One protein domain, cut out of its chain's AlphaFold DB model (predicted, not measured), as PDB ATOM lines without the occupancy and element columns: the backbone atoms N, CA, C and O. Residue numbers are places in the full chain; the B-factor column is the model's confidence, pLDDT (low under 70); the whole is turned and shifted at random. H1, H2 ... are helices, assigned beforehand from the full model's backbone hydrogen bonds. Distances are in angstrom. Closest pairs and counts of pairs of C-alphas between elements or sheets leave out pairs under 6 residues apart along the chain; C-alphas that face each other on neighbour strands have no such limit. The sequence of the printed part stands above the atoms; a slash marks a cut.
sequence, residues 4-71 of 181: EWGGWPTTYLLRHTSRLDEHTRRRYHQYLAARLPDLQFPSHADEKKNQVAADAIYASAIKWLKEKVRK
ATOM      1  N   GLU A   4      23.702   7.040  32.767       87.50
ATOM      2  CA  GLU A   4      22.368   6.609  32.310       87.50
ATOM      3  C   GLU A   4      22.224   6.672  30.784       87.50
ATOM      4  O   GLU A   4      21.441   5.932  30.194       87.50
ATOM      5  N   TRP A   5      22.967   7.560  30.119       89.94
ATOM      6  CA  TRP A   5      22.971   7.664  28.660       89.94
ATOM      7  C   TRP A   5      23.951   6.693  27.994       89.94
ATOM      8  O   TRP A   5      23.930   6.571  26.770       89.94
ATOM      9  N   GLY A   6      24.808   6.017  28.766       89.00
ATOM     10  CA  GLY A   6      25.884   5.182  28.235       89.00
ATOM     11  C   GLY A   6      27.035   5.987  27.622       89.00
ATOM     12  O   GLY A   6      27.768   5.457  26.782       89.00
ATOM     13  N   GLY A   7      27.184   7.259  28.017       91.81
ATOM     14  CA  GLY A   7      28.204   8.192  27.537       91.81
ATOM     15  C   GLY A   7      27.647   9.382  26.750       91.81
ATOM     16  O   GLY A   7      26.440   9.601  26.641       91.81
ATOM     17  N   TRP A   8      28.549  10.187  26.185       93.88
ATOM     18  CA  TRP A   8      28.175  11.332  25.352       93.88
ATOM     19  C   TRP A   8      27.526  10.873  24.037       93.88
ATOM     20  O   TRP A   8      28.107  10.009  23.379       93.88
ATOM     21  N   PRO A   9      26.416  11.489  23.581       95.81
ATOM     22  CA  PRO A   9      25.812  11.187  22.280       95.81
ATOM     23  C   PRO A   9      26.752  11.290  21.096       95.81
ATOM     24  O   PRO A   9      26.739  10.425  20.229       95.81
ATOM     25  N   THR A  10      27.647  12.274  21.097       95.94
ATOM     26  CA  THR A  10      28.702  12.352  20.088       95.94
ATOM     27  C   THR A  10      29.564  11.086  20.092       95.94
ATOM     28  O   THR A  10      29.886  10.554  19.044       95.94
ATOM     29  N   THR A  11      29.915  10.540  21.253       95.62
ATOM     30  CA  THR A  11      30.765   9.344  21.331       95.62
ATOM     31  C   THR A  11      29.991   8.080  20.983       95.62
ATOM     32  O   THR A  11      30.388   7.356  20.073       95.62
ATOM     33  N   TYR A  12      28.870   7.813  21.661       94.75
ATOM     34  CA  TYR A  12      28.191   6.533  21.483       94.75
ATOM     35  C   TYR A  12      27.539   6.389  20.102       94.75
ATOM     36  O   TYR A  12      27.369   5.262  19.651       94.75
ATOM     37  N   LEU A  13      27.179   7.480  19.407       95.62
ATOM     38  CA  LEU A  13      26.618   7.394  18.050       95.62
ATOM     39  C   LEU A  13      27.635   6.883  17.022       95.62
ATOM     40  O   LEU A  13      27.224   6.278  16.031       95.62
ATOM     41  N   LEU A  14      28.939   7.058  17.262       96.50
ATOM     42  CA  LEU A  14      29.983   6.499  16.397       96.50
ATOM     43  C   LEU A  14      30.252   5.015  16.655       96.50
ATOM     44  O   LEU A  14      30.912   4.401  15.817       96.50
ATOM     45  N   ARG A  15      29.734   4.440  17.750       96.19
ATOM     46  CA  ARG A  15      29.887   3.010  18.033       96.19
ATOM     47  C   ARG A  15      29.214   2.161  16.958       96.19
ATOM     48  O   ARG A  15      28.183   2.549  16.399       96.19
ATOM     49  N   HIS A  16      29.735   0.964  16.719       95.25
ATOM     50  CA  HIS A  16      29.146   0.021  15.765       95.25
ATOM     51  C   HIS A  16      27.775  -0.503  16.201       95.25
ATOM     52  O   HIS A  16      26.962  -0.859  15.353       95.25
ATOM     53  N   THR A  17      27.488  -0.488  17.504       91.62
ATOM     54  CA  THR A  17      26.198  -0.906  18.081       91.62
ATOM     55  C   THR A  17      25.165   0.220  18.179       91.62
ATOM     56  O   THR A  17      24.098   0.025  18.761       91.62
ATOM     57  N   SER A  18      25.489   1.427  17.710       93.81
ATOM     58  CA  SER A  18      24.599   2.582  17.832       93.81
ATOM     59  C   SER A  18      23.413   2.499  16.865       93.81
ATOM     60  O   SER A  18      23.408   1.717  15.916       93.81
ATOM     61  N   ARG A  19      22.415   3.369  17.068       93.50
ATOM     62  CA  ARG A  19      21.262   3.505  16.161       93.50
ATOM     63  C   ARG A  19      21.598   4.091  14.783       93.50
ATOM     64  O   ARG A  19      20.699   4.241  13.962       93.50
ATOM     65  N   LEU A  20      22.843   4.508  14.551       92.69
ATOM     66  CA  LEU A  20      23.261   5.067  13.271       92.69
ATOM     67  C   LEU A  20      23.311   3.956  12.212       92.69
ATOM     68  O   LEU A  20      23.849   2.877  12.465       92.69
ATOM     69  N   ASP A  21      22.778   4.239  11.023       93.81
ATOM     70  CA  ASP A  21      22.876   3.346   9.865       93.81
ATOM     71  C   ASP A  21      24.342   2.979   9.562       93.81
ATOM     72  O   ASP A  21      25.240   3.824   9.645       93.81
ATOM     73  N   GLU A  22      24.587   1.720   9.195       92.81
ATOM     74  CA  GLU A  22      25.939   1.189   8.997       92.81
ATOM     75  C   GLU A  22      26.690   1.921   7.882       92.81
ATOM     76  O   GLU A  22      27.865   2.265   8.047       92.81
ATOM     77  N   HIS A  23      26.024   2.213   6.763       94.88
ATOM     78  CA  HIS A  23      26.657   2.919   5.653       94.88
ATOM     79  C   HIS A  23      27.021   4.352   6.034       94.88
ATOM     80  O   HIS A  23      28.106   4.825   5.691       94.88
ATOM     81  N   THR A  24      26.142   5.027   6.765       95.12
ATOM     82  CA  THR A  24      26.358   6.391   7.254       95.12
ATOM     83  C   THR A  24      27.499   6.446   8.266       95.12
ATOM     84  O   THR A  24      28.429   7.236   8.103       95.12
ATOM     85  N   ARG A  25      27.513   5.533   9.244       95.50
ATOM     86  CA  ARG A  25      28.626   5.390  10.192       95.50
ATOM     87  C   ARG A  25      29.948   5.154   9.471       95.50
ATOM     88  O   ARG A  25      30.939   5.805   9.793       95.50
ATOM     89  N   ARG A  26      29.962   4.269   8.470       95.25
ATOM     90  CA  ARG A  26      31.162   3.981   7.680       95.25
ATOM     91  C   ARG A  26      31.683   5.223   6.959       95.25
ATOM     92  O   ARG A  26      32.887   5.455   7.005       95.25
ATOM     93  N   ARG A  27      30.814   6.038   6.347       96.31
ATOM     94  CA  ARG A  27      31.229   7.309   5.721       96.31
ATOM     95  C   ARG A  27      31.816   8.279   6.748       96.31
ATOM     96  O   ARG A  27      32.860   8.869   6.486       96.31
ATOM     97  N   TYR A  28      31.227   8.384   7.941       96.94
ATOM     98  CA  TYR A  28      31.768   9.229   9.017       96.94
ATOM     99  C   TYR A  28      33.132   8.740   9.510       96.94
ATOM    100  O   TYR A  28      34.059   9.537   9.632       96.94
ATOM    101  N   HIS A  29      33.283   7.434   9.754       96.88
ATOM    102  CA  HIS A  29      34.564   6.834  10.138       96.88
ATOM    103  C   HIS A  29      35.626   7.057   9.060       96.88
ATOM    104  O   HIS A  29      36.730   7.472   9.388       96.88
ATOM    105  N   GLN A  30      35.291   6.852   7.781       96.06
ATOM    106  CA  GLN A  30      36.207   7.082   6.658       96.06
ATOM    107  C   GLN A  30      36.638   8.545   6.558       96.06
ATOM    108  O   GLN A  30      37.831   8.820   6.445       96.06
ATOM    109  N   TYR A  31      35.689   9.481   6.644       97.19
ATOM    110  CA  TYR A  31      35.990  10.909   6.636       97.19
ATOM    111  C   TYR A  31      36.930  11.286   7.787       97.19
ATOM    112  O   TYR A  31      37.942  11.953   7.575       97.19
ATOM    113  N   LEU A  32      36.620  10.844   9.009       97.31
ATOM    114  CA  LEU A  32      37.417  11.175  10.188       97.31
ATOM    115  C   LEU A  32      38.805  10.528  10.139       97.31
ATOM    116  O   LEU A  32      39.789  11.216  10.400       97.31
ATOM    117  N   ALA A  33      38.901   9.255   9.748       96.62
ATOM    118  CA  ALA A  33      40.173   8.552   9.591       96.62
ATOM    119  C   ALA A  33      41.064   9.214   8.528       96.62
ATOM    120  O   ALA A  33      42.263   9.372   8.740       96.62
ATOM    121  N   ALA A  34      40.486   9.691   7.418       96.31
ATOM    122  CA  ALA A  34      41.234  10.407   6.384       96.31
ATOM    123  C   ALA A  34      41.815  11.746   6.875       96.31
ATOM    124  O   ALA A  34      42.844  12.200   6.377       96.31
ATOM    125  N   ARG A  35      41.165  12.401   7.848       96.75
ATOM    126  CA  ARG A  35      41.629  13.669   8.438       96.75
ATOM    127  C   ARG A  35      42.579  13.476   9.618       96.75
ATOM    128  O   ARG A  35      43.283  14.415   9.979       96.75
ATOM    129  N   LEU A  36      42.572  12.291  10.219       96.69
ATOM    130  CA  LEU A  36      43.297  11.946  11.434       96.69
ATOM    131  C   LEU A  36      44.041  10.613  11.232       96.69
ATOM    132  O   LEU A  36      43.670   9.615  11.850       96.69
ATOM    133  N   PRO A  37      45.084  10.577  10.380       93.12
ATOM    134  CA  PRO A  37      45.757   9.331  10.002       93.12
ATOM    135  C   PRO A  37      46.435   8.616  11.183       93.12
ATOM    136  O   PRO A  37      46.610   7.400  11.147       93.12
ATOM    137  N   ASP A  38      46.764   9.352  12.248       94.38
ATOM    138  CA  ASP A  38      47.372   8.806  13.468       94.38
ATOM    139  C   ASP A  38      46.355   8.096  14.385       94.38
ATOM    140  O   ASP A  38      46.737   7.391  15.320       94.38
ATOM    141  N   LEU A  39      45.050   8.272  14.142       94.31
ATOM    142  CA  LEU A  39      43.973   7.659  14.921       94.31
ATOM    143  C   LEU A  39      43.432   6.422  14.197       94.31
ATOM    144  O   LEU A  39      42.728   6.516  13.194       94.31
ATOM    145  N   GLN A  40      43.711   5.246  14.759       94.62
ATOM    146  CA  GLN A  40      43.145   3.981  14.290       94.62
ATOM    147  C   GLN A  40      41.698   3.849  14.772       94.62
ATOM    148  O   GLN A  40      41.451   3.645  15.961       94.62
ATOM    149  N   PHE A  41      40.740   3.991  13.856       95.56
ATOM    150  CA  PHE A  41      39.323   3.898  14.193       95.56
ATOM    151  C   PHE A  41      38.940   2.468  14.618       95.56
ATOM    152  O   PHE A  41      39.272   1.525  13.897       95.56
ATOM    153  N   PRO A  42      38.228   2.287  15.749       96.88
ATOM    154  CA  PRO A  42      37.910   0.963  16.273       96.88
ATOM    155  C   PRO A  42      37.013   0.155  15.331       96.88
ATOM    156  O   PRO A  42      36.034   0.666  14.772       96.88
ATOM    157  N   SER A  43      37.309  -1.138  15.211       95.75
ATOM    158  CA  SER A  43      36.394  -2.120  14.639       95.75
ATOM    159  C   SER A  43      35.357  -2.576  15.672       95.75
ATOM    160  O   SER A  43      35.514  -2.393  16.880       95.75
ATOM    161  N   HIS A  44      34.316  -3.269  15.212       95.00
ATOM    162  CA  HIS A  44      33.336  -3.893  16.105       95.00
ATOM    163  C   HIS A  44      33.970  -4.920  17.072       95.00
ATOM    164  O   HIS A  44      33.478  -5.120  18.183       95.00
ATOM    165  N   ALA A  45      35.074  -5.572  16.684       96.25
ATOM    166  CA  ALA A  45      35.802  -6.481  17.572       96.25
ATOM    167  C   ALA A  45      36.573  -5.722  18.668       96.25
ATOM    168  O   ALA A  45      36.605  -6.173  19.815       96.25
ATOM    169  N   ASP A  46      37.138  -4.557  18.337       95.12
ATOM    170  CA  ASP A  46      37.856  -3.708  19.294       95.12
ATOM    171  C   ASP A  46      36.913  -3.149  20.362       95.12
ATOM    172  O   ASP A  46      37.233  -3.202  21.552       95.12
ATOM    173  N   GLU A  47      35.716  -2.705  19.961       95.69
ATOM    174  CA  GLU A  47      34.670  -2.259  20.890       95.69
ATOM    175  C   GLU A  47      34.279  -3.352  21.887       95.69
ATOM    176  O   GLU A  47      34.190  -3.095  23.088       95.69
ATOM    177  N   LYS A  48      34.092  -4.590  21.408       95.25
ATOM    178  CA  LYS A  48      33.764  -5.738  22.269       95.25
ATOM    179  C   LYS A  48      34.880  -6.074  23.250       95.25
ATOM    180  O   LYS A  48      34.599  -6.505  24.365       95.25
ATOM    181  N   LYS A  49      36.138  -5.913  22.836       96.56
ATOM    182  CA  LYS A  49      37.304  -6.195  23.678       96.56
ATOM    183  C   LYS A  49      37.478  -5.136  24.763       96.56
ATOM    184  O   LYS A  49      37.763  -5.481  25.907       96.56
ATOM    185  N   ASN A  50      37.360  -3.859  24.402       96.44
ATOM    186  CA  ASN A  50      37.484  -2.749  25.337       96.44
ATOM    187  C   ASN A  50      36.750  -1.500  24.824       96.44
ATOM    188  O   ASN A  50      37.329  -0.646  24.147       96.44
ATOM    189  N   GLN A  51      35.483  -1.366  25.216       94.12
ATOM    190  CA  GLN A  51      34.644  -0.239  24.817       94.12
ATOM    191  C   GLN A  51      35.208   1.110  25.287       94.12
ATOM    192  O   GLN A  51      35.137   2.087  24.552       94.12
ATOM    193  N   VAL A  52      35.807   1.174  26.482       95.06
ATOM    194  CA  VAL A  52      36.361   2.425  27.030       95.06
ATOM    195  C   VAL A  52      37.523   2.930  26.172       95.06
ATOM    196  O   VAL A  52      37.612   4.123  25.886       95.06
ATOM    197  N   ALA A  53      38.394   2.025  25.716       96.12
ATOM    198  CA  ALA A  53      39.485   2.375  24.811       96.12
ATOM    199  C   ALA A  53      38.964   2.826  23.436       96.12
ATOM    200  O   ALA A  53      39.453   3.818  22.894       96.12
ATOM    201  N   ALA A  54      37.944   2.153  22.895       96.44
ATOM    202  CA  ALA A  54      37.304   2.553  21.641       96.44
ATOM    203  C   ALA A  54      36.646   3.943  21.747       96.44
ATOM    204  O   ALA A  54      36.871   4.814  20.904       96.44
ATOM    205  N   ASP A  55      35.911   4.191  22.832       96.56
ATOM    206  CA  ASP A  55      35.272   5.476  23.118       96.56
ATOM    207  C   ASP A  55      36.285   6.623  23.230       96.56
ATOM    208  O   ASP A  55      35.984   7.747  22.823       96.56
ATOM    209  N   ALA A  56      37.493   6.358  23.738       96.62
ATOM    210  CA  ALA A  56      38.562   7.353  23.804       96.62
ATOM    211  C   ALA A  56      39.043   7.789  22.407       96.62
ATOM    212  O   ALA A  56      39.278   8.981  22.185       96.62
ATOM    213  N   ILE A  57      39.125   6.859  21.448       97.56
ATOM    214  CA  ILE A  57      39.450   7.172  20.048       97.56
ATOM    215  C   ILE A  57      38.354   8.043  19.429       97.56
ATOM    216  O   ILE A  57      38.649   9.106  18.875       97.56
ATOM    217  N   TYR A  58      37.083   7.654  19.589       97.38
ATOM    218  CA  TYR A  58      35.952   8.451  19.110       97.38
ATOM    219  C   TYR A  58      35.941   9.850  19.732       97.38
ATOM    220  O   TYR A  58      35.820  10.843  19.013       97.38
ATOM    221  N   ALA A  59      36.132   9.958  21.049       96.75
ATOM    222  CA  ALA A  59      36.186  11.235  21.753       96.75
ATOM    223  C   ALA A  59      37.304  12.152  21.226       96.75
ATOM    224  O   ALA A  59      37.081  13.357  21.071       96.75
ATOM    225  N   SER A  60      38.476  11.593  20.907       97.38
ATOM    226  CA  SER A  60      39.588  12.337  20.303       97.38
ATOM    227  C   SER A  60      39.214  12.900  18.925       97.38
ATOM    228  O   SER A  60      39.358  14.102  18.681       97.38
ATOM    229  N   ALA A  61      38.628  12.073  18.055       97.81
ATOM    230  CA  ALA A  61      38.191  12.504  16.730       97.81
ATOM    231  C   ALA A  61      37.074  13.561  16.782       97.81
ATOM    232  O   ALA A  61      37.110  14.551  16.049       97.81
ATOM    233  N   ILE A  62      36.115  13.406  17.697       97.38
ATOM    234  CA  ILE A  62      35.044  14.387  17.933       97.38
ATOM    235  C   ILE A  62      35.624  15.718  18.405       97.38
ATOM    236  O   ILE A  62      35.170  16.773  17.962       97.38
ATOM    237  N   LYS A  63      36.626  15.702  19.295       97.50
ATOM    238  CA  LYS A  63      37.287  16.928  19.763       97.50
ATOM    239  C   LYS A  63      37.897  17.699  18.593       97.50
ATOM    240  O   LYS A  63      37.689  18.907  18.502       97.50
ATOM    241  N   TRP A  64      38.585  17.006  17.688       97.81
ATOM    242  CA  TRP A  64      39.101  17.616  16.464       97.81
ATOM    243  C   TRP A  64      37.974  18.163  15.577       97.81
ATOM    244  O   TRP A  64      38.035  19.320  15.162       97.81
ATOM    245  N   LEU A  65      36.917  17.376  15.342       97.69
ATOM    246  CA  LEU A  65      35.798  17.780  14.485       97.69
ATOM    247  C   LEU A  65      35.114  19.046  15.016       97.69
ATOM    248  O   LEU A  65      34.848  19.967  14.249       97.69
ATOM    249  N   LYS A  66      34.891  19.130  16.333       97.06
ATOM    250  CA  LYS A  66      34.314  20.311  16.989       97.06
ATOM    251  C   LYS A  66      35.136  21.573  16.749       97.06
ATOM    252  O   LYS A  66      34.551  22.610  16.455       97.06
ATOM    253  N   GLU A  67      36.463  21.501  16.862       96.81
ATOM    254  CA  GLU A  67      37.321  22.656  16.570       96.81
ATOM    255  C   GLU A  67      37.350  22.974  15.071       96.81
ATOM    256  O   GLU A  67      37.328  24.145  14.695       96.81
ATOM    257  N   LYS A  68      37.317  21.956  14.202       96.06
ATOM    258  CA  LYS A  68      37.295  22.136  12.744       96.06
ATOM    259  C   LYS A  68      36.067  22.916  12.262       96.06
ATOM    260  O   LYS A  68      36.194  23.735  11.351       96.06
ATOM    261  N   VAL A  69      34.901  22.659  12.855       95.69
ATOM    262  CA  VAL A  69      33.619  23.271  12.447       95.69
ATOM    263  C   VAL A  69      33.223  24.486  13.288       95.69
ATOM    264  O   VAL A  69      32.142  25.057  13.119       95.69
ATOM    265  N   ARG A  70      34.087  24.888  14.223       93.88
ATOM    266  CA  ARG A  70      33.816  25.967  15.166       93.88
ATOM    267  C   ARG A  70      33.548  27.271  14.423       93.88
ATOM    268  O   ARG A  70      34.418  27.762  13.710       93.88
ATOM    269  N   LYS A  71      32.364  27.858  14.638       92.06
ATOM    270  CA  LYS A  71      31.913  29.106  13.992       92.06
ATOM    271  C   LYS A  71      31.830  29.049  12.458       92.06
ATOM    272  O   LYS A  71      31.641  30.083  11.825       92.06
TER     273      LYS A  71
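Overview. This is residues 4 to 71 of the 181 residues of an uncharacterized protein of Nitrobacter vulgaris (UniProt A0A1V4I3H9). A long helix, H4, forms one side of a small helical domain, with the short H1 packed on its residues 55 to 62 and the short H3 next to its first residues. H2 slants away from H4 at a steep tilt and comes near it towards H2's later end, at Leu 32, while residues 66 to 71, of which 66 to 68 belong to H4, stick out. The printed part has 68 residues with four named helices, in the order H1, H2, H3, H4, and no named strand; its class is all helix. It is compact, with a radius of gyration of the C-alphas of 11.5 A, and rounded, with spans of 33 by 26 by 22 A.

Along the chain. H4, residues 51 to 68, is the longest helix, 25.6 A from first to last C-alpha; C-alpha 51 is at (34.644, -0.239, 24.817) and C-alpha 68 at (37.295, 22.136, 12.744). H2, residues 22 to 35, measures 20.1 A. H3, residues 44 to 49, measures 8.9 A. H1, residues 9 to 13, measures 5.7 A and begins with C-alpha 9 at (25.812, 11.187, 22.280).

Arrangement. H4 touches H1 with its residues 55 to 62 alone, and the closest C-alphas, those of Thr 11 and Tyr 58, are 5.7 A apart. H4 and H2 are close but not clearly touching; their closest C-alphas, those of Leu 32 and Ala 61, are 6.7 A apart. The two run the same way at a steep tilt of 65 degrees. H3 and H4 only just touch, with 3 pairs of C-alphas within 8 A, and touch only at the corner by their link. Their closest C-alphas, those of Glu 47 and Ala 54, are 5.5 A apart, and they run opposite ways at a steep tilt of 54 degrees. H1 and H2 are only just apart, with their closest C-alphas at 8.4 A. H3 is apart from H1 and from H2. In H1, H2, H3 and H4 every O i to N i+4 pair is within hydrogen-bond range.

Size, cuts and confidence. The two C-alphas farthest apart, those of Lys 49 and Lys 71, are 37.0 A apart, and the first and last printed C-alphas, those of Glu 4 and Lys 71, are 30.5 A apart. The printed part has no cut. The link from H3 to H4 is tight, with 1 residue; the links from H1 to H2 and from H2 to H3 are short, with 8 residues each. The mean pLDDT of the printed part is 95.3, and no printed residue is under 70.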